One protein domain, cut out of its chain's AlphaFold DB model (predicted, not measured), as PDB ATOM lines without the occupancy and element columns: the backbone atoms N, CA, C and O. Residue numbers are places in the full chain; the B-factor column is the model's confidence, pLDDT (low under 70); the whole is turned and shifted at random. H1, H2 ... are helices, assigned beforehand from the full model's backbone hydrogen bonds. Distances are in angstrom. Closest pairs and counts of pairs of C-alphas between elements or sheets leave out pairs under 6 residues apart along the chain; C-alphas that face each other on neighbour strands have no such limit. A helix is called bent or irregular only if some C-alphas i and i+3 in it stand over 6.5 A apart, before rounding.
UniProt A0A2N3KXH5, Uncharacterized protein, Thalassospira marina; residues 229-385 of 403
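This is residues 229 to 385 of the 403 residues of an uncharacterized protein of Thalassospira marina (UniProt A0A2N3KXH5). This is a loose, open assembly of helices in which the short H8 sits at the junction, packed on one end of H3 and on the short H5. H6 and H7 make a long, loose arm to one end of the longest axis, where residues 339 to 347, of which 345 to 347 belong to H7, stick out; H3 and H4 form a shorter, narrow V, and H1 and H2 make a corner at the opposite end from the arm. The printed part has 157 residues with eight named helices, H1 to H8 in order along the chain, and no named strand; the class is all helix. The whole is loose, with a radius of gyration of the C-alphas of 21.7 A, and spans 73 by 49 by 24 A.

Residues 229 to 240 hold no named element. H1 is residues 241 to 249, from C-alpha 241 at (88.025, 16.151, -30.162). H2 is residues 253 to 266, 20.2 A long, and irregular: C-alphas 254 and 257 are 7.2 A apart. H3 is residues 268 to 281, 20.3 A, and H4 residues 287 to 302, 22.1 A. H5 is residues 304 to 309. H6, residues 312 to 338, is the longest at 36.8 A, with a kink of 34 degrees near residue 329. H7, residues 345 to 365, measures 32.1 A, with a kink of 32 degrees near residue 352. H8 is residues 370 to 378, ending at C-alpha 378 at (79.076, 14.486, -28.373).

H1 and H2 touch, the closest C-alphas being those of Arg 249 and Thr 259, 6.4 A apart; their steep tilt of 69.8 degrees is only just short of about perpendicular. H3 touches H8 with residues 269 to 274 alone, the closest C-alphas being those of Ala 270 and Thr 371, 4.4 A apart, at a steep tilt of 39 degrees, opposite ways. H3 and H4 are close but not clearly touching, with the C-alphas of Leu 281 and Leu 290 closest at 6.6 A, at a shallow tilt of 25 degrees, opposite ways. H5 touches H8, with the C-alphas of Ser 308 and Ala 376 closest at 4.8 A, at a shallow tilt of 28 degrees, the same way. H6 and H7 are close but not clearly touching: the closest C-alphas, of Ile 323 and Ile 359, are 7.6 A apart, at a steep tilt of 41 degrees, opposite ways. H6 and H8 are apart. Every O i to N i+4 pair is within hydrogen-bond range in H1, H3, H4, H5 and H8, against 8 of 10 in H2, 21 of 23 in H6 and 11 of 17 in H7.

The C-alphas farthest apart, of Gln 254 and Gly 342, are 72.8 A apart. The printed part has no cut and no long link. Mean pLDDT of the printed part is 71.3; residues 229 to 236 and 309 to 367 are under 70.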
ATOM      1  N   THR A 229      95.435   3.953 -29.642       59.34
ATOM      2  CA  THR A 229      95.393   2.483 -29.461       59.34
ATOM      3  C   THR A 229      94.800   1.729 -30.651       59.34
ATOM      4  O   THR A 229      94.941   0.511 -30.738       59.34
ATOM      5  N   THR A 230      94.158   2.433 -31.588       59.09
ATOM      6  CA  THR A 230      93.610   1.816 -32.800       59.09
ATOM      7  C   THR A 230      94.720   1.714 -33.854       59.09
ATOM      8  O   THR A 230      95.304   2.746 -34.193       59.09
ATOM      9  N   PRO A 231      95.037   0.520 -34.396       55.03
ATOM     10  CA  PRO A 231      96.080   0.387 -35.409       55.03
ATOM     11  C   PRO A 231      95.737   1.247 -36.637       55.03
ATOM     12  O   PRO A 231      94.616   1.150 -37.150       55.03
ATOM     13  N   PRO A 232      96.656   2.091 -37.138       57.78
ATOM     14  CA  PRO A 232      96.389   2.910 -38.311       57.78
ATOM     15  C   PRO A 232      96.454   2.026 -39.562       57.78
ATOM     16  O   PRO A 232      97.499   1.883 -40.182       57.78
ATOM     17  N   PHE A 233      95.335   1.406 -39.939       51.50
ATOM     18  CA  PHE A 233      95.288   0.542 -41.125       51.50
ATOM     19  C   PHE A 233      95.429   1.316 -42.451       51.50
ATOM     20  O   PHE A 233      95.792   0.718 -43.459       51.50
ATOM     21  N   ILE A 234      95.121   2.624 -42.474       51.75
ATOM     22  CA  ILE A 234      95.095   3.441 -43.708       51.75
ATOM     23  C   ILE A 234      95.674   4.854 -43.499       51.75
ATOM     24  O   ILE A 234      96.290   5.400 -44.409       51.75
ATOM     25  N   CYS A 235      95.484   5.472 -42.327       57.78
ATOM     26  CA  CYS A 235      95.901   6.853 -42.073       57.78
ATOM     27  C   CYS A 235      96.144   7.088 -40.570       57.78
ATOM     28  O   CYS A 235      95.332   6.654 -39.749       57.78
ATOM     29  N   SER A 236      97.248   7.751 -40.213       67.12
ATOM     30  CA  SER A 236      97.667   8.053 -38.830       67.12
ATOM     31  C   SER A 236      97.296   9.468 -38.359       67.12
ATOM     32  O   SER A 236      97.763   9.907 -37.305       67.12
ATOM     33  N   ILE A 237      96.467  10.195 -39.118       77.44
ATOM     34  CA  ILE A 237      96.065  11.565 -38.778       77.44
ATOM     35  C   ILE A 237      95.275  11.565 -37.463       77.44
ATOM     36  O   ILE A 237      94.265  10.875 -37.313       77.44
ATOM     37  N   LYS A 238      95.730  12.386 -36.513       84.19
ATOM     38  CA  LYS A 238      95.057  12.614 -35.233       84.19
ATOM     39  C   LYS A 238      94.167  13.846 -35.350       84.19
ATOM     40  O   LYS A 238      94.685  14.955 -35.415       84.19
ATOM     41  N   ILE A 239      92.848  13.652 -35.354       88.31
ATOM     42  CA  ILE A 239      91.892  14.765 -35.292       88.31
ATOM     43  C   ILE A 239      91.615  15.107 -33.818       88.31
ATOM     44  O   ILE A 239      91.325  14.194 -33.031       88.31
ATOM     45  N   PRO A 240      91.698  16.390 -33.429       92.88
ATOM     46  CA  PRO A 240      91.265  16.863 -32.119       92.88
ATOM     47  C   PRO A 240      89.769  16.666 -31.820       92.88
ATOM     48  O   PRO A 240      88.971  16.549 -32.745       92.88
ATOM     49  N   PRO A 241      89.369  16.575 -30.539       92.81
ATOM     50  CA  PRO A 241      88.025  16.151 -30.162       92.81
ATOM     51  C   PRO A 241      86.916  17.130 -30.572       92.81
ATOM     52  O   PRO A 241      85.906  16.664 -31.097       92.81
ATOM     53  N   LEU A 242      87.056  18.450 -30.378       95.81
ATOM     54  CA  LEU A 242      86.005  19.396 -30.787       95.81
ATOM     55  C   LEU A 242      85.900  19.472 -32.306       95.81
ATOM     56  O   LEU A 242      84.794  19.552 -32.836       95.81
ATOM     57  N   LEU A 243      87.025  19.388 -33.014       95.50
ATOM     58  CA  LEU A 243      87.051  19.329 -34.465       95.50
ATOM     59  C   LEU A 243      86.387  18.046 -34.961       95.50
ATOM     60  O   LEU A 243      85.571  18.113 -35.869       95.50
ATOM     61  N   ALA A 244      86.654  16.898 -34.335       93.56
ATOM     62  CA  ALA A 244      85.981  15.646 -34.667       93.56
ATOM     63  C   ALA A 244      84.463  15.745 -34.452       93.56
ATOM     64  O   ALA A 244      83.713  15.345 -35.335       93.56
ATOM     65  N   ILE A 245      84.012  16.320 -33.329       94.88
ATOM     66  CA  ILE A 245      82.585  16.576 -33.059       94.88
ATOM     67  C   ILE A 245      81.984  17.495 -34.127       94.88
ATOM     68  O   ILE A 245      80.878  17.258 -34.602       94.88
ATOM     69  N   THR A 246      82.703  18.554 -34.494       96.25
ATOM     70  CA  THR A 246      82.222  19.544 -35.460       96.25
ATOM     71  C   THR A 246      82.094  18.919 -36.845       96.25
ATOM     72  O   THR A 246      81.033  19.016 -37.448       96.25
ATOM     73  N   LEU A 247      83.125  18.211 -37.314       94.50
ATOM     74  CA  LEU A 247      83.107  17.507 -38.598       94.50
ATOM     75  C   LEU A 247      81.987  16.459 -38.645       94.50
ATOM     76  O   LEU A 247      81.206  16.454 -39.581       94.50
ATOM     77  N   ASP A 248      81.829  15.650 -37.597       94.88
ATOM     78  CA  ASP A 248      80.774  14.626 -37.505       94.88
ATOM     79  C   ASP A 248      79.349  15.175 -37.688       94.88
ATOM     80  O   ASP A 248      78.462  14.482 -38.180       94.88
ATOM     81  N   ARG A 249      79.118  16.438 -37.314       94.38
ATOM     82  CA  ARG A 249      77.816  17.108 -37.444       94.38
ATOM     83  C   ARG A 249      77.657  17.911 -38.733       94.38
ATOM     84  O   ARG A 249      76.559  18.394 -39.006       94.38
ATOM     85  N   MET A 250      78.723  18.103 -39.502       95.06
ATOM     86  CA  MET A 250      78.682  18.848 -40.755       95.06
ATOM     87  C   MET A 250      78.285  17.917 -41.900       95.06
ATOM     88  O   MET A 250      78.916  16.888 -42.110       95.06
ATOM     89  N   ASN A 251      77.309  18.305 -42.726       92.81
ATOM     90  CA  ASN A 251      77.061  17.569 -43.975       92.81
ATOM     91  C   ASN A 251      78.047  18.000 -45.064       92.81
ATOM     92  O   ASN A 251      78.367  17.250 -45.976       92.81
ATOM     93  N   ASN A 252      78.519  19.241 -45.016       93.25
ATOM     94  CA  ASN A 252      79.532  19.752 -45.927       93.25
ATOM     95  C   ASN A 252      80.326  20.882 -45.250       93.25
ATOM     96  O   ASN A 252      79.957  21.373 -44.185       93.25
ATOM     97  N   ARG A 253      81.423  21.317 -45.877       91.19
ATOM     98  CA  ARG A 253      82.331  22.334 -45.317       91.19
ATOM     99  C   ARG A 253      81.666  23.700 -45.078       91.19
ATOM    100  O   ARG A 253      82.047  24.400 -44.146       91.19
ATOM    101  N   GLN A 254      80.647  24.054 -45.863       91.69
ATOM    102  CA  GLN A 254      79.915  25.320 -45.730       91.69
ATOM    103  C   GLN A 254      78.954  25.326 -44.531       91.69
ATOM    104  O   GLN A 254      78.619  26.395 -44.019       91.69
ATOM    105  N   ASP A 255      78.566  24.150 -44.027       93.94
ATOM    106  CA  ASP A 255      77.664  24.030 -42.875       93.94
ATOM    107  C   ASP A 255      78.330  24.424 -41.548       93.94
ATOM    108  O   ASP A 255      77.630  24.595 -40.550       93.94
ATOM    109  N   LEU A 256      79.657  24.623 -41.525       95.44
ATOM    110  CA  LEU A 256      80.450  24.887 -40.317       95.44
ATOM    111  C   LEU A 256      79.821  25.955 -39.410       95.44
ATOM    112  O   LEU A 256      79.748  25.779 -38.195       95.44
ATOM    113  N   LYS A 257      79.337  27.054 -40.002       94.88
ATOM    114  CA  LYS A 257      78.700  28.149 -39.259       94.88
ATOM    115  C   LYS A 257      77.447  27.674 -38.515       94.88
ATOM    116  O   LYS A 257      77.304  27.964 -37.332       94.88
ATOM    117  N   ASN A 258      76.569  26.936 -39.191       95.38
ATOM    118  CA  ASN A 258      75.326  26.425 -38.608       95.38
ATOM    119  C   ASN A 258      75.618  25.353 -37.557       95.38
ATOM    120  O   ASN A 258      75.072  25.407 -36.461       95.38
ATOM    121  N   THR A 259      76.563  24.455 -37.837       96.69
ATOM    122  CA  THR A 259      77.008  23.448 -36.872       96.69
ATOM    123  C   THR A 259      77.544  24.089 -35.589       96.69
ATOM    124  O   THR A 259      77.224  23.628 -34.496       96.69
ATOM    125  N   ILE A 260      78.317  25.176 -35.686       95.94
ATOM    126  CA  ILE A 260      78.803  25.901 -34.502       95.94
ATOM    127  C   ILE A 260      77.647  26.543 -33.724       95.94
ATOM    128  O   ILE A 260      77.683  26.520 -32.496       95.94
ATOM    129  N   ILE A 261      76.616  27.074 -34.389       95.44
ATOM    130  CA  ILE A 261      75.413  27.590 -33.710       95.44
ATOM    131  C   ILE A 261      74.734  26.471 -32.911       95.44
ATOM    132  O   ILE A 261      74.518  26.625 -31.709       95.44
ATOM    133  N   ASP A 262      74.464  25.334 -33.553       95.94
ATOM    134  CA  ASP A 262      73.764  24.208 -32.930       95.94
ATOM    135  C   ASP A 262      74.554  23.641 -31.743       95.94
ATOM    136  O   ASP A 262      74.015  23.464 -30.647       95.94
ATOM    137  N   LEU A 263      75.863  23.433 -31.926       95.94
ATOM    138  CA  LEU A 263      76.752  22.972 -30.858       95.94
ATOM    139  C   LEU A 263      76.829  23.980 -29.712       95.94
ATOM    140  O   LEU A 263      76.899  23.581 -28.551       95.94
ATOM    141  N   ARG A 264      76.807  25.288 -29.993       94.06
ATOM    142  CA  ARG A 264      76.805  26.308 -28.939       94.06
ATOM    143  C   ARG A 264      75.536  26.253 -28.104       94.06
ATOM    144  O   ARG A 264      75.652  26.383 -26.883       94.06
ATOM    145  N   GLU A 265      74.373  26.068 -28.715       93.94
ATOM    146  CA  GLU A 265      73.117  25.915 -27.979       93.94
ATOM    147  C   GLU A 265      73.107  24.612 -27.165       93.94
ATOM    148  O   GLU A 265      72.801  24.644 -25.971       93.94
ATOM    149  N   GLU A 266      73.559  23.492 -27.743       92.94
ATOM    150  CA  GLU A 266      73.680  22.204 -27.038       92.94
ATOM    151  C   GLU A 266      74.652  22.286 -25.840       92.94
ATOM    152  O   GLU A 266      74.397  21.722 -24.773       92.94
ATOM    153  N   LEU A 267      75.753  23.033 -25.984       93.62
ATOM    154  CA  LEU A 267      76.789  23.201 -24.959       93.62
ATOM    155  C   LEU A 267      76.511  24.323 -23.954       93.62
ATOM    156  O   LEU A 267      77.285  24.487 -23.008       93.62
ATOM    157  N   LYS A 268      75.424  25.087 -24.102       93.19
ATOM    158  CA  LYS A 268      75.091  26.179 -23.176       93.19
ATOM    159  C   LYS A 268      75.032  25.724 -21.706       93.19
ATOM    160  O   LYS A 268      75.705  26.355 -20.888       93.19
ATOM    161  N   PRO A 269      74.363  24.607 -21.346       91.62
ATOM    162  CA  PRO A 269      74.347  24.125 -19.963       91.62
ATOM    163  C   PRO A 269      75.738  23.735 -19.437       91.62
ATOM    164  O   PRO A 269      76.031  23.924 -18.258       91.62
ATOM    165  N   ALA A 270      76.613  23.213 -20.305       90.12
ATOM    166  CA  ALA A 270      77.985  22.865 -19.939       90.12
ATOM    167  C   ALA A 270      78.831  24.122 -19.667       90.12
ATOM    168  O   ALA A 270      79.557  24.166 -18.675       90.12
ATOM    169  N   ARG A 271      78.697  25.177 -20.487       90.88
ATOM    170  CA  ARG A 271      79.361  26.471 -20.239       90.88
ATOM    171  C   ARG A 271      78.935  27.081 -18.904       90.88
ATOM    172  O   ARG A 271      79.783  27.487 -18.110       90.88
ATOM    173  N   GLU A 272      77.630  27.102 -18.633       90.75
ATOM    174  CA  GLU A 272      77.077  27.619 -17.374       90.75
ATOM    175  C   GLU A 272      77.602  26.839 -16.157       90.75
ATOM    176  O   GLU A 272      77.966  27.435 -15.139       90.75
ATOM    177  N   GLU A 273      77.712  25.511 -16.264       89.06
ATOM    178  CA  GLU A 273      78.272  24.680 -15.201       89.06
ATOM    179  C   GLU A 273      79.776  24.907 -15.002       89.06
ATOM    180  O   GLU A 273      80.199  25.089 -13.861       89.06
ATOM    181  N   LEU A 274      80.584  24.955 -16.066       88.50
ATOM    182  CA  LEU A 274      82.026  25.224 -15.966       88.50
ATOM    183  C   LEU A 274      82.301  26.568 -15.277       88.50
ATOM    184  O   LEU A 274      83.178  26.662 -14.415       88.50
ATOM    185  N   MET A 275      81.502  27.590 -15.590       86.06
ATOM    186  CA  MET A 275      81.565  28.894 -14.926       86.06
ATOM    187  C   MET A 275      81.132  28.840 -13.462       86.06
ATOM    188  O   MET A 275      81.754  29.472 -12.602       86.06
ATOM    189  N   ARG A 276      80.086  28.068 -13.149       87.56
ATOM    190  CA  ARG A 276      79.665  27.827 -11.766       87.56
ATOM    191  C   ARG A 276      80.776  27.150 -10.964       87.56
ATOM    192  O   ARG A 276      81.096  27.634  -9.883       87.56
ATOM    193  N   LEU A 277      81.397  26.102 -11.506       84.88
ATOM    194  CA  LEU A 277      82.494  25.375 -10.862       84.88
ATOM    195  C   LEU A 277      83.714  26.274 -10.638       84.88
ATOM    196  O   LEU A 277      84.272  26.281  -9.543       84.88
ATOM    197  N   GLN A 278      84.085  27.105 -11.617       84.00
ATOM    198  CA  GLN A 278      85.162  28.089 -11.449       84.00
ATOM    199  C   GLN A 278      84.871  29.070 -10.301       84.00
ATOM    200  O   GLN A 278      85.759  29.391  -9.511       84.00
ATOM    201  N   LYS A 279      83.618  29.526 -10.174       83.06
ATOM    202  CA  LYS A 279      83.177  30.414  -9.088       83.06
ATOM    203  C   LYS A 279      83.108  29.712  -7.729       83.06
ATOM    204  O   LYS A 279      83.267  30.367  -6.704       83.06
ATOM    205  N   GLU A 280      82.790  28.424  -7.698       83.94
ATOM    206  CA  GLU A 280      82.781  27.633  -6.466       83.94
ATOM    207  C   GLU A 280      84.209  27.420  -5.959       83.94
ATOM    208  O   GLU A 280      84.478  27.704  -4.794       83.94
ATOM    209  N   LEU A 281      85.145  27.051  -6.839       80.81
ATOM    210  CA  LEU A 281      86.553  26.868  -6.474       80.81
ATOM    211  C   LEU A 281      87.204  28.149  -5.946       80.81
ATOM    212  O   LEU A 281      87.951  28.084  -4.976       80.81
ATOM    213  N   SER A 282      86.883  29.316  -6.512       78.50
ATOM    214  CA  SER A 282      87.445  30.589  -6.036       78.50
ATOM    215  C   SER A 282      86.913  31.050  -4.675       78.50
ATOM    216  O   SER A 282      87.461  31.980  -4.087       78.50
ATOM    217  N   LYS A 283      85.849  30.423  -4.157       83.69
ATOM    218  CA  LYS A 283      85.240  30.760  -2.859       83.69
ATOM    219  C   LYS A 283      85.654  29.836  -1.721       83.69
ATOM    220  O   LYS A 283      85.431  30.182  -0.561       83.69
ATOM    221  N   ILE A 284      86.181  28.656  -2.029       82.94
ATOM    222  CA  ILE A 284      86.543  27.670  -1.012       82.94
ATOM    223  C   ILE A 284      87.840  28.117  -0.338       82.94
ATOM    224  O   ILE A 284      88.877  28.238  -0.979       82.94
ATOM    225  N   GLN A 285      87.772  28.361   0.970       80.12
ATOM    226  CA  GLN A 285      88.932  28.748   1.784       80.12
ATOM    227  C   GLN A 285      89.619  27.541   2.440       80.12
ATOM    228  O   GLN A 285      90.787  27.618   2.805       80.12
ATOM    229  N   ASN A 286      88.899  26.425   2.598       86.25
ATOM    230  CA  ASN A 286      89.421  25.201   3.197       86.25
ATOM    231  C   ASN A 286      90.090  24.317   2.135       86.25
ATOM    232  O   ASN A 286      89.439  23.866   1.192       86.25
ATOM    233  N   GLN A 287      91.375  24.020   2.328       80.62
ATOM    234  CA  GLN A 287      92.165  23.203   1.407       80.62
ATOM    235  C   GLN A 287      91.583  21.792   1.211       80.62
ATOM    236  O   GLN A 287      91.560  21.295   0.089       80.62
ATOM    237  N   SER A 288      91.047  21.165   2.263       78.62
ATOM    238  CA  SER A 288      90.494  19.808   2.150       78.62
ATOM    239  C   SER A 288      89.224  19.767   1.294       78.62
ATOM    240  O   SER A 288      89.051  18.869   0.469       78.62
ATOM    241  N   ASP A 289      88.349  20.766   1.433       77.12
ATOM    242  CA  ASP A 289      87.130  20.866   0.625       77.12
ATOM    243  C   ASP A 289      87.461  21.157  -0.845       77.12
ATOM    244  O   ASP A 289      86.810  20.625  -1.749       77.12
ATOM    245  N   LEU A 290      88.513  21.949  -1.083       79.38
ATOM    246  CA  LEU A 290      89.021  22.252  -2.417       79.38
ATOM    247  C   LEU A 290      89.556  20.992  -3.107       79.38
ATOM    248  O   LEU A 290      89.182  20.713  -4.246       79.38
ATOM    249  N   GLU A 291      90.392  20.216  -2.415       79.12
ATOM    250  CA  GLU A 291      90.958  18.963  -2.922       79.12
ATOM    251  C   GLU A 291      89.861  17.938  -3.232       79.12
ATOM    252  O   GLU A 291      89.840  17.363  -4.323       79.12
ATOM    253  N   ASN A 292      88.889  17.772  -2.329       76.56
ATOM    254  CA  ASN A 292      87.765  16.856  -2.520       76.56
ATOM    255  C   ASN A 292      86.886  17.249  -3.717       76.56
ATOM    256  O   ASN A 292      86.487  16.390  -4.511       76.56
ATOM    257  N   LEU A 293      86.564  18.539  -3.863       78.00
ATOM    258  CA  LEU A 293      85.770  19.024  -4.990       78.00
ATOM    259  C   LEU A 293      86.537  18.881  -6.310       78.00
ATOM    260  O   LEU A 293      85.984  18.356  -7.276       78.00
ATOM    261  N   SER A 294      87.809  19.285  -6.329       79.94
ATOM    262  CA  SER A 294      88.690  19.161  -7.492       79.94
ATOM    263  C   SER A 294      88.792  17.706  -7.951       79.94
ATOM    264  O   SER A 294      88.458  17.392  -9.092       79.94
ATOM    265  N   GLN A 295      89.098  16.780  -7.036       79.94
ATOM    266  CA  GLN A 295      89.203  15.356  -7.347       79.94
ATOM    267  C   GLN A 295      87.899  14.794  -7.931       79.94
ATOM    268  O   GLN A 295      87.929  14.035  -8.902       79.94
ATOM    269  N   ARG A 296      86.741  15.172  -7.372       77.00
ATOM    270  CA  ARG A 296      85.432  14.738  -7.884       77.00
ATOM    271  C   ARG A 296      85.165  15.237  -9.303       77.00
ATOM    272  O   ARG A 296      84.637  14.468 -10.110       77.00
ATOM    273  N   ILE A 297      85.512  16.489  -9.596       79.06
ATOM    274  CA  ILE A 297      85.370  17.093 -10.928       79.06
ATOM    275  C   ILE A 297      86.309  16.394 -11.918       79.06
ATOM    276  O   ILE A 297      85.852  15.901 -12.948       79.06
ATOM    277  N   THR A 298      87.592  16.255 -11.573       78.31
ATOM    278  CA  THR A 298      88.600  15.609 -12.427       78.31
ATOM    279  C   THR A 298      88.218  14.168 -12.763       78.31
ATOM    280  O   THR A 298      88.263  13.778 -13.928       78.31
ATOM    281  N   GLN A 299      87.743  13.389 -11.783       74.56
ATOM    282  CA  GLN A 299      87.256  12.026 -12.023       74.56
ATOM    283  C   GLN A 299      86.075  11.980 -13.002       74.56
ATOM    284  O   GLN A 299      85.968  11.037 -13.789       74.56
ATOM    285  N   SER A 300      85.179  12.972 -12.949       76.25
ATOM    286  CA  SER A 300      84.053  13.075 -13.882       76.25
ATOM    287  C   SER A 300      84.553  13.341 -15.302       76.25
ATOM    288  O   SER A 300      84.119  12.667 -16.235       76.25
ATOM    289  N   PHE A 301      85.525  14.245 -15.459       80.81
ATOM    290  CA  PHE A 301      86.102  14.608 -16.755       80.81
ATOM    291  C   PHE A 301      86.912  13.477 -17.399       80.81
ATOM    292  O   PHE A 301      86.747  13.192 -18.585       80.81
ATOM    293  N   ASP A 302      87.719  12.761 -16.617       73.38
ATOM    294  CA  ASP A 302      88.517  11.635 -17.118       73.38
ATOM    295  C   ASP A 302      87.652  10.479 -17.631       73.38
ATOM    296  O   ASP A 302      88.056   9.730 -18.524       73.38
ATOM    297  N   ALA A 303      86.452  10.325 -17.065       75.94
ATOM    298  CA  ALA A 303      85.529   9.256 -17.415       75.94
ATOM    299  C   ALA A 303      84.798   9.488 -18.748       75.94
ATOM    300  O   ALA A 303      84.264   8.523 -19.304       75.94
ATOM    301  N   ILE A 304      84.792  10.715 -19.284       80.44
ATOM    302  CA  ILE A 304      84.001  11.107 -20.462       80.44
ATOM    303  C   ILE A 304      84.379  10.283 -21.695       80.44
ATOM    304  O   ILE A 304      83.533   9.586 -22.261       80.44
ATOM    305  N   VAL A 305      85.648  10.342 -22.111       77.19
ATOM    306  CA  VAL A 305      86.121   9.675 -23.335       77.19
ATOM    307  C   VAL A 305      85.969   8.155 -23.237       77.19
ATOM    308  O   VAL A 305      85.324   7.598 -24.131       77.19
ATOM    309  N   PRO A 306      86.448   7.467 -22.173       73.31
ATOM    310  CA  PRO A 306      86.247   6.030 -22.042       73.31
ATOM    311  C   PRO A 306      84.777   5.653 -22.183       73.31
ATOM    312  O   PRO A 306      84.444   4.684 -22.849       73.31
ATOM    313  N   HIS A 307      83.879   6.424 -21.578       72.12
ATOM    314  CA  HIS A 307      82.461   6.116 -21.605       72.12
ATOM    315  C   HIS A 307      81.781   6.392 -22.943       72.12
ATOM    316  O   HIS A 307      80.886   5.639 -23.323       72.12
ATOM    317  N   SER A 308      82.199   7.430 -23.666       73.25
ATOM    318  CA  SER A 308      81.694   7.703 -25.016       73.25
ATOM    319  C   SER A 308      81.985   6.554 -25.993       73.25
ATOM    320  O   SER A 308      81.207   6.322 -26.912       73.25
ATOM    321  N   ARG A 309      83.064   5.790 -25.761       68.75
ATOM    322  CA  ARG A 309      83.541   4.722 -26.657       68.75
ATOM    323  C   ARG A 309      83.218   3.296 -26.200       68.75
ATOM    324  O   ARG A 309      83.450   2.361 -26.957       68.75
ATOM    325  N   ILE A 310      82.674   3.110 -24.999       64.00
ATOM    326  CA  ILE A 310      82.241   1.795 -24.507       64.00
ATOM    327  C   ILE A 310      80.990   1.335 -25.264       64.00
ATOM    328  O   ILE A 310      79.968   2.028 -25.277       64.00
ATOM    329  N   THR A 311      81.019   0.117 -25.809       55.56
ATOM    330  CA  THR A 311      79.800  -0.515 -26.333       55.56
ATOM    331  C   THR A 311      78.817  -0.835 -25.192       55.56
ATOM    332  O   THR A 311      79.232  -1.096 -24.058       55.56
ATOM    333  N   PRO A 312      77.491  -0.884 -25.431       49.56
ATOM    334  CA  PRO A 312      76.515  -1.230 -24.389       49.56
ATOM    335  C   PRO A 312      76.812  -2.555 -23.660       49.56
ATOM    336  O   PRO A 312      76.512  -2.688 -22.471       49.56
ATOM    337  N   ALA A 313      77.435  -3.519 -24.348       43.50
ATOM    338  CA  ALA A 313      77.862  -4.801 -23.791       43.50
ATOM    339  C   ALA A 313      79.078  -4.660 -22.857       43.50
ATOM    340  O   ALA A 313      79.049  -5.145 -21.725       43.50
ATOM    341  N   GLU A 314      80.108  -3.921 -23.267       49.94
ATOM    342  CA  GLU A 314      81.275  -3.618 -22.428       49.94
ATOM    343  C   GLU A 314      80.910  -2.745 -21.221       49.94
ATOM    344  O   GLU A 314      81.528  -2.866 -20.162       49.94
ATOM    345  N   ARG A 315      79.856  -1.921 -21.327       52.69
ATOM    346  CA  ARG A 315      79.299  -1.154 -20.199       52.69
ATOM    347  C   ARG A 315      78.802  -2.098 -19.112       52.69
ATOM    348  O   ARG A 315      79.151  -1.929 -17.947       52.69
ATOM    349  N   ARG A 316      78.047  -3.131 -19.503       48.62
ATOM    350  CA  ARG A 316      77.567  -4.178 -18.589       48.62
ATOM    351  C   ARG A 316      78.732  -4.970 -17.999       48.62
ATOM    352  O   ARG A 316      78.757  -5.166 -16.791       48.62
ATOM    353  N   ILE A 317      79.729  -5.340 -18.803       50.56
ATOM    354  CA  ILE A 317      80.906  -6.091 -18.333       50.56
ATOM    355  C   ILE A 317      81.765  -5.264 -17.368       50.56
ATOM    356  O   ILE A 317      82.212  -5.795 -16.359       50.56
ATOM    357  N   ARG A 318      81.971  -3.962 -17.610       49.28
ATOM    358  CA  ARG A 318      82.742  -3.084 -16.711       49.28
ATOM    359  C   ARG A 318      82.007  -2.820 -15.398       49.28
ATOM    360  O   ARG A 318      82.652  -2.779 -14.353       49.28
ATOM    361  N   ILE A 319      80.680  -2.682 -15.438       54.50
ATOM    362  CA  ILE A 319      79.840  -2.604 -14.234       54.50
ATOM    363  C   ILE A 319      79.969  -3.907 -13.439       54.50
ATOM    364  O   ILE A 319      80.333  -3.869 -12.268       54.50
ATOM    365  N   ILE A 320      79.785  -5.060 -14.091       48.41
ATOM    366  CA  ILE A 320      79.922  -6.383 -13.466       48.41
ATOM    367  C   ILE A 320      81.337  -6.585 -12.907       48.41
ATOM    368  O   ILE A 320      81.482  -7.041 -11.780       48.41
ATOM    369  N   GLY A 321      82.378  -6.195 -13.646       46.88
ATOM    370  CA  GLY A 321      83.781  -6.332 -13.254       46.88
ATOM    371  C   GLY A 321      84.193  -5.423 -12.094       46.88
ATOM    372  O   GLY A 321      84.898  -5.884 -11.201       46.88
ATOM    373  N   ARG A 322      83.720  -4.165 -12.051       50.34
ATOM    374  CA  ARG A 322      83.940  -3.259 -10.904       50.34
ATOM    375  C   ARG A 322      83.203  -3.727  -9.657       50.34
ATOM    376  O   ARG A 322      83.784  -3.709  -8.574       50.34
ATOM    377  N   ILE A 323      81.963  -4.196  -9.822       50.50
ATOM    378  CA  ILE A 323      81.216  -4.852  -8.747       50.50
ATOM    379  C   ILE A 323      82.038  -6.029  -8.244       50.50
ATOM    380  O   ILE A 323      82.323  -6.075  -7.059       50.50
ATOM    381  N   PHE A 324      82.526  -6.901  -9.129       48.66
ATOM    382  CA  PHE A 324      83.356  -8.042  -8.745       48.66
ATOM    383  C   PHE A 324      84.659  -7.634  -8.045       48.66
ATOM    384  O   PHE A 324      85.055  -8.286  -7.088       48.66
ATOM    385  N   SER A 325      85.340  -6.565  -8.468       50.03
ATOM    386  CA  SER A 325      86.602  -6.134  -7.846       50.03
ATOM    387  C   SER A 325      86.427  -5.480  -6.475       50.03
ATOM    388  O   SER A 325      87.339  -5.561  -5.660       50.03
ATOM    389  N   ILE A 326      85.279  -4.845  -6.216       55.12
ATOM    390  CA  ILE A 326      84.953  -4.230  -4.918       55.12
ATOM    391  C   ILE A 326      84.331  -5.273  -3.984       55.12
ATOM    392  O   ILE A 326      84.684  -5.350  -2.809       55.12
ATOM    393  N   THR A 327      83.447  -6.126  -4.504       49.44
ATOM    394  CA  THR A 327      82.800  -7.165  -3.703       49.44
ATOM    395  C   THR A 327      83.750  -8.302  -3.378       49.44
ATOM    396  O   THR A 327      83.657  -8.819  -2.282       49.44
ATOM    397  N   ARG A 328      84.711  -8.678  -4.231       53.31
ATOM    398  CA  ARG A 328      85.635  -9.794  -3.950       53.31
ATOM    399  C   ARG A 328      86.481  -9.621  -2.678       53.31
ATOM    400  O   ARG A 328      86.505 -10.565  -1.898       53.31
ATOM    401  N   PRO A 329      87.149  -8.486  -2.400       52.25
ATOM    402  CA  PRO A 329      87.857  -8.300  -1.134       52.25
ATOM    403  C   PRO A 329      86.905  -8.230   0.067       52.25
ATOM    404  O   PRO A 329      87.242  -8.763   1.117       52.25
ATOM    405  N   ILE A 330      85.696  -7.676  -0.093       53.97
ATOM    406  CA  ILE A 330      84.664  -7.654   0.957       53.97
ATOM    407  C   ILE A 330      84.134  -9.067   1.230       53.97
ATOM    408  O   ILE A 330      84.041  -9.469   2.378       53.97
ATOM    409  N   ILE A 331      83.856  -9.855   0.195       51.72
ATOM    410  CA  ILE A 331      83.433 -11.256   0.273       51.72
ATOM    411  C   ILE A 331      84.554 -12.104   0.873       51.72
ATOM    412  O   ILE A 331      84.269 -12.943   1.710       51.72
ATOM    413  N   ASN A 332      85.817 -11.874   0.508       56.31
ATOM    414  CA  ASN A 332      86.956 -12.591   1.083       56.31
ATOM    415  C   ASN A 332      87.176 -12.230   2.559       56.31
ATOM    416  O   ASN A 332      87.456 -13.114   3.364       56.31
ATOM    417  N   PHE A 333      87.021 -10.956   2.924       53.72
ATOM    418  CA  PHE A 333      87.080 -10.492   4.311       53.72
ATOM    419  C   PHE A 333      85.915 -11.060   5.133       53.72
ATOM    420  O   PHE A 333      86.130 -11.634   6.194       53.72
ATOM    421  N   ILE A 334      84.695 -10.993   4.597       49.19
ATOM    422  CA  ILE A 334      83.479 -11.508   5.229       49.19
ATOM    423  C   ILE A 334      83.531 -13.034   5.346       49.19
ATOM    424  O   ILE A 334      83.227 -13.553   6.413       49.19
ATOM    425  N   ALA A 335      83.994 -13.757   4.323       53.72
ATOM    426  CA  ALA A 335      84.205 -15.205   4.363       53.72
ATOM    427  C   ALA A 335      85.246 -15.601   5.422       53.72
ATOM    428  O   ALA A 335      85.007 -16.545   6.172       53.72
ATOM    429  N   ALA A 336      86.341 -14.842   5.543       52.72
ATOM    430  CA  ALA A 336      87.343 -15.035   6.592       52.72
ATOM    431  C   ALA A 336      86.785 -14.748   8.003       52.72
ATOM    432  O   ALA A 336      87.127 -15.446   8.959       52.72
ATOM    433  N   THR A 337      85.873 -13.779   8.150       52.06
ATOM    434  CA  THR A 337      85.163 -13.531   9.420       52.06
ATOM    435  C   THR A 337      84.009 -14.514   9.680       52.06
ATOM    436  O   THR A 337      83.701 -14.799  10.833       52.06
ATOM    437  N   HIS A 338      83.394 -15.097   8.645       51.03
ATOM    438  CA  HIS A 338      82.317 -16.093   8.743       51.03
ATOM    439  C   HIS A 338      82.835 -17.470   9.142       51.03
ATOM    440  O   HIS A 338      82.183 -18.139   9.943       51.03
ATOM    441  N   SER A 339      84.030 -17.861   8.674       52.34
ATOM    442  CA  SER A 339      84.733 -19.034   9.212       52.34
ATOM    443  C   SER A 339      84.971 -18.934  10.724       52.34
ATOM    444  O   SER A 339      85.192 -19.955  11.366       52.34
ATOM    445  N   ALA A 340      84.871 -17.730  11.299       49.22
ATOM    446  CA  ALA A 340      84.997 -17.481  12.729       49.22
ATOM    447  C   ALA A 340      83.663 -17.217  13.470       49.22
ATOM    448  O   ALA A 340      83.675 -17.225  14.696       49.22
ATOM    449  N   SER A 341      82.526 -16.981  12.790       50.44
ATOM    450  CA  SER A 341      81.294 -16.458  13.435       50.44
ATOM    451  C   SER A 341      79.963 -17.153  13.094       50.44
ATOM    452  O   SER A 341      78.959 -16.866  13.742       50.44
ATOM    453  N   GLY A 342      79.910 -18.098  12.146       55.28
ATOM    454  CA  GLY A 342      78.771 -19.028  12.009       55.28
ATOM    455  C   GLY A 342      77.435 -18.467  11.476       55.28
ATOM    456  O   GLY A 342      76.426 -19.165  11.549       55.28
ATOM    457  N   MET A 343      77.390 -17.250  10.923       55.97
ATOM    458  CA  MET A 343      76.180 -16.698  10.279       55.97
ATOM    459  C   MET A 343      75.765 -17.484   9.016       55.97
ATOM    460  O   MET A 343      76.616 -17.986   8.275       55.97
ATOM    461  N   SER A 344      74.454 -17.538   8.734       60.53
ATOM    462  CA  SER A 344      73.890 -18.270   7.590       60.53
ATOM    463  C   SER A 344      74.017 -17.506   6.264       60.53
ATOM    464  O   SER A 344      74.038 -16.273   6.213       60.53
ATOM    465  N   THR A 345      74.055 -18.246   5.154       53.03
ATOM    466  CA  THR A 345      74.173 -17.711   3.782       53.03
ATOM    467  C   THR A 345      73.011 -16.796   3.376       53.03
ATOM    468  O   THR A 345      73.166 -15.953   2.495       53.03
ATOM    469  N   GLN A 346      71.858 -16.918   4.035       53.25
ATOM    470  CA  GLN A 346      70.646 -16.156   3.729       53.25
ATOM    471  C   GLN A 346      70.689 -14.737   4.330       53.25
ATOM    472  O   GLN A 346      70.350 -13.776   3.645       53.25
ATOM    473  N   GLN A 347      71.243 -14.577   5.538       58.03
ATOM    474  CA  GLN A 347      71.483 -13.263   6.158       58.03
ATOM    475  C   GLN A 347      72.593 -12.473   5.436       58.03
ATOM    476  O   GLN A 347      72.561 -11.245   5.368       58.03
ATOM    477  N   MET A 348      73.552 -13.183   4.828       49.03
ATOM    478  CA  MET A 348      74.600 -12.605   3.979       49.03
ATOM    479  C   MET A 348      74.027 -11.980   2.694       49.03
ATOM    480  O   MET A 348      74.458 -10.905   2.280       49.03
ATOM    481  N   SER A 349      73.028 -12.627   2.080       49.91
ATOM    482  CA  SER A 349      72.323 -12.117   0.894       49.91
ATOM    483  C   SER A 349      71.588 -10.805   1.184       49.91
ATOM    484  O   SER A 349      71.674  -9.861   0.398       49.91
ATOM    485  N   GLU A 350      70.901 -10.719   2.323       55.44
ATOM    486  CA  GLU A 350      70.141  -9.524   2.706       55.44
ATOM    487  C   GLU A 350      71.072  -8.326   2.954       55.44
ATOM    488  O   GLU A 350      70.853  -7.251   2.391       55.44
ATOM    489  N   HIS A 351      72.190  -8.522   3.663       50.22
ATOM    490  CA  HIS A 351      73.174  -7.458   3.901       50.22
ATOM    491  C   HIS A 351      73.913  -6.996   2.635       50.22
ATOM    492  O   HIS A 351      74.179  -5.801   2.467       50.22
ATOM    493  N   LEU A 352      74.238  -7.923   1.729       46.81
ATOM    494  CA  LEU A 352      74.877  -7.589   0.456       46.81
ATOM    495  C   LEU A 352      73.910  -6.858  -0.474       46.81
ATOM    496  O   LEU A 352      74.315  -5.882  -1.094       46.81
ATOM    497  N   SER A 353      72.638  -7.258  -0.535       47.44
ATOM    498  CA  SER A 353      71.642  -6.594  -1.386       47.44
ATOM    499  C   SER A 353      71.424  -5.115  -1.019       47.44
ATOM    500  O   SER A 353      71.316  -4.279  -1.917       47.44
ATOM    501  N   GLY A 354      71.488  -4.764   0.275       44.84
ATOM    502  CA  GLY A 354      71.385  -3.378   0.750       44.84
ATOM    503  C   GLY A 354      72.592  -2.495   0.394       44.84
ATOM    504  O   GLY A 354      72.420  -1.350  -0.022       44.84
ATOM    505  N   ASN A 355      73.815  -3.029   0.478       41.59
ATOM    506  CA  ASN A 355      75.045  -2.279   0.168       41.59
ATOM    507  C   ASN A 355      75.384  -2.263  -1.329       41.59
ATOM    508  O   ASN A 355      75.927  -1.286  -1.843       41.59
ATOM    509  N   ILE A 356      75.021  -3.316  -2.059       41.31
ATOM    510  CA  ILE A 356      75.148  -3.375  -3.514       41.31
ATOM    511  C   ILE A 356      74.241  -2.315  -4.166       41.31
ATOM    512  O   ILE A 356      74.659  -1.693  -5.139       41.31
ATOM    513  N   GLY A 357      73.073  -2.009  -3.584       35.69
ATOM    514  CA  GLY A 357      72.230  -0.879  -4.001       35.69
ATOM    515  C   GLY A 357      72.916   0.495  -3.902       35.69
ATOM    516  O   GLY A 357      72.706   1.345  -4.764       35.69
ATOM    517  N   LEU A 358      73.803   0.697  -2.919       37.81
ATOM    518  CA  LEU A 358      74.613   1.919  -2.783       37.81
ATOM    519  C   LEU A 358      75.788   1.969  -3.778       37.81
ATOM    520  O   LEU A 358      76.158   3.050  -4.226       37.81
ATOM    521  N   ILE A 359      76.334   0.815  -4.176       37.81
ATOM    522  CA  ILE A 359      77.422   0.698  -5.169       37.81
ATOM    523  C   ILE A 359      76.883   0.788  -6.609       37.81
ATOM    524  O   ILE A 359      77.552   1.318  -7.495       37.81
ATOM    525  N   PHE A 360      75.649   0.344  -6.867       37.94
ATOM    526  CA  PHE A 360      74.979   0.542  -8.158       37.94
ATOM    527  C   PHE A 360      74.674   2.018  -8.459       37.94
ATOM    528  O   PHE A 360      74.590   2.392  -9.629       37.94
ATOM    529  N   ASN A 361      74.627   2.876  -7.436       43.06
ATOM    530  CA  ASN A 361      74.583   4.328  -7.616       43.06
ATOM    531  C   ASN A 361      75.920   4.930  -8.097       43.06
ATOM    532  O   ASN A 361      75.994   6.133  -8.325       43.06
ATOM    533  N   ASP A 362      76.974   4.135  -8.315       42.47
ATOM    534  CA  ASP A 362      78.254   4.602  -8.867       42.47
ATOM    535  C   ASP A 362      78.314   4.550 -10.412       42.47
ATOM    536  O   ASP A 362      79.309   4.929 -11.035       42.47
ATOM    537  N   GLY A 363      77.189   4.203 -11.058       46.94
ATOM    538  CA  GLY A 363      76.898   4.592 -12.447       46.94
ATOM    539  C   GLY A 363      76.887   6.116 -12.659       46.94
ATOM    540  O   GLY A 363      76.947   6.578 -13.796       46.94
ATOM    541  N   ASN A 364      76.907   6.883 -11.564       54.78
ATOM    542  CA  ASN A 364      76.781   8.328 -11.551       54.78
ATOM    543  C   ASN A 364      78.034   9.115 -11.946       54.78
ATOM    544  O   ASN A 364      77.880  10.314 -12.066       54.78
ATOM    545  N   ILE A 365      79.243   8.553 -12.142       59.44
ATOM    546  CA  ILE A 365      80.481   9.372 -12.328       59.44
ATOM    547  C   ILE A 365      80.348  10.429 -13.448       59.44
ATOM    548  O   ILE A 365      80.830  11.553 -13.299       59.44
ATOM    549  N   ILE A 366      79.653  10.091 -14.534       55.50
ATOM    550  CA  ILE A 366      79.392  11.008 -15.658       55.50
ATOM    551  C   ILE A 366      78.108  11.803 -15.452       55.50
ATOM    552  O   ILE A 366      78.047  12.955 -15.856       55.50
ATOM    553  N   ASP A 367      77.126  11.242 -14.747       58.75
ATOM    554  CA  ASP A 367      75.929  11.973 -14.321       58.75
ATOM    555  C   ASP A 367      76.216  12.972 -13.175       58.75
ATOM    556  O   ASP A 367      75.324  13.720 -12.783       58.75
ATOM    557  N   ARG A 368      77.455  13.032 -12.644       70.94
ATOM    558  CA  ARG A 368      77.854  14.002 -11.602       70.94
ATOM    559  C   ARG A 368      77.940  15.428 -12.131       70.94
ATOM    560  O   ARG A 368      77.815  16.347 -11.327       70.94
ATOM    561  N   THR A 369      78.202  15.605 -13.428       78.31
ATOM    562  CA  THR A 369      78.289  16.929 -14.053       78.31
ATOM    563  C   THR A 369      77.531  16.946 -15.375       78.31
ATOM    564  O   THR A 369      77.574  15.992 -16.157       78.31
ATOM    565  N   VAL A 370      76.829  18.045 -15.636       85.56
ATOM    566  CA  VAL A 370      76.132  18.273 -16.912       85.56
ATOM    567  C   VAL A 370      77.139  18.273 -18.063       85.56
ATOM    568  O   VAL A 370      76.894  17.675 -19.106       85.56
ATOM    569  N   THR A 371      78.311  18.856 -17.832       85.31
ATOM    570  CA  THR A 371      79.449  18.928 -18.746       85.31
ATOM    571  C   THR A 371      79.892  17.536 -19.178       85.31
ATOM    572  O   THR A 371      79.946  17.256 -20.376       85.31
ATOM    573  N   ALA A 372      80.155  16.626 -18.230       82.12
ATOM    574  CA  ALA A 372      80.573  15.270 -18.572       82.12
ATOM    575  C   ALA A 372      79.498  14.524 -19.364       82.12
ATOM    576  O   ALA A 372      79.815  13.831 -20.332       82.12
ATOM    577  N   LYS A 373      78.225  14.697 -18.994       83.94
ATOM    578  CA  LYS A 373      77.099  14.081 -19.695       83.94
ATOM    579  C   LYS A 373      76.962  14.577 -21.136       83.94
ATOM    580  O   LYS A 373      76.849  13.744 -22.037       83.94
ATOM    581  N   SER A 374      77.012  15.892 -21.363       86.81
ATOM    582  CA  SER A 374      76.929  16.485 -22.705       86.81
ATOM    583  C   SER A 374      78.079  16.004 -23.591       86.81
ATOM    584  O   SER A 374      77.851  15.458 -24.670       86.81
ATOM    585  N   PHE A 375      79.321  16.089 -23.106       87.69
ATOM    586  CA  PHE A 375      80.487  15.684 -23.893       87.69
ATOM    587  C   PHE A 375      80.584  14.170 -24.115       87.69
ATOM    588  O   PHE A 375      81.039  13.740 -25.173       87.69
ATOM    589  N   ALA A 376      80.105  13.339 -23.186       85.44
ATOM    590  CA  ALA A 376      80.061  11.890 -23.393       85.44
ATOM    591  C   ALA A 376      79.093  11.488 -24.521       85.44
ATOM    592  O   ALA A 376      79.271  10.428 -25.128       85.44
ATOM    593  N   GLY A 377      78.065  12.303 -24.780       83.19
ATOM    594  CA  GLY A 377      77.193  12.180 -25.946       83.19
ATOM    595  C   GLY A 377      77.887  12.649 -27.222       83.19
ATOM    596  O   GLY A 377      77.962  11.882 -28.177       83.19
ATOM    597  N   LEU A 378      78.441  13.863 -27.206       88.69
ATOM    598  CA  LEU A 378      79.076  14.486 -28.373       88.69
ATOM    599  C   LEU A 378      80.277  13.698 -28.909       88.69
ATOM    600  O   LEU A 378      80.438  13.571 -30.114       88.69
ATOM    601  N   LEU A 379      81.093  13.107 -28.034       87.69
ATOM    602  CA  LEU A 379      82.284  12.346 -28.435       87.69
ATOM    603  C   LEU A 379      81.975  10.989 -29.088       87.69
ATOM    604  O   LEU A 379      82.901  10.275 -29.486       87.69
ATOM    605  N   LYS A 380      80.695  10.624 -29.236       86.44
ATOM    606  CA  LYS A 380      80.245   9.478 -30.039       86.44
ATOM    607  C   LYS A 380      80.260   9.805 -31.531       86.44
ATOM    608  O   LYS A 380      79.261   9.630 -32.215       86.44
ATOM    609  N   THR A 381      81.406  10.263 -32.012       85.56
ATOM    610  CA  THR A 381      81.612  10.555 -33.427       85.56
ATOM    611  C   THR A 381      81.801   9.264 -34.211       85.56
ATOM    612  O   THR A 381      82.259   8.247 -33.662       85.56
ATOM    613  N   GLU A 382      81.570   9.335 -35.514       83.69
ATOM    614  CA  GLU A 382      82.006   8.331 -36.466       83.69
ATOM    615  C   GLU A 382      83.526   8.103 -36.418       83.69
ATOM    616  O   GLU A 382      84.297   8.789 -35.730       83.69
ATOM    617  N   SER A 383      83.975   7.073 -37.140       83.62
ATOM    618  CA  SER A 383      85.399   6.767 -37.233       83.62
ATOM    619  C   SER A 383      86.165   7.969 -37.797       83.62
ATOM    620  O   SER A 383      85.777   8.534 -38.818       83.62
ATOM    621  N   LEU A 384      87.293   8.326 -37.177       85.44
ATOM    622  CA  LEU A 384      88.102   9.478 -37.606       85.44
ATOM    623  C   LEU A 384      88.542   9.364 -39.070       85.44
ATOM    624  O   LEU A 384      88.635  10.360 -39.774       85.44
ATOM    625  N   GLN A 385      88.752   8.139 -39.552       83.62
ATOM    626  CA  GLN A 385      89.072   7.878 -40.953       83.62
ATOM    627  C   GLN A 385      87.925   8.252 -41.897       83.62
ATOM    628  O   GLN A 385      88.191   8.743 -42.992       83.62
TER     629      GLN A 385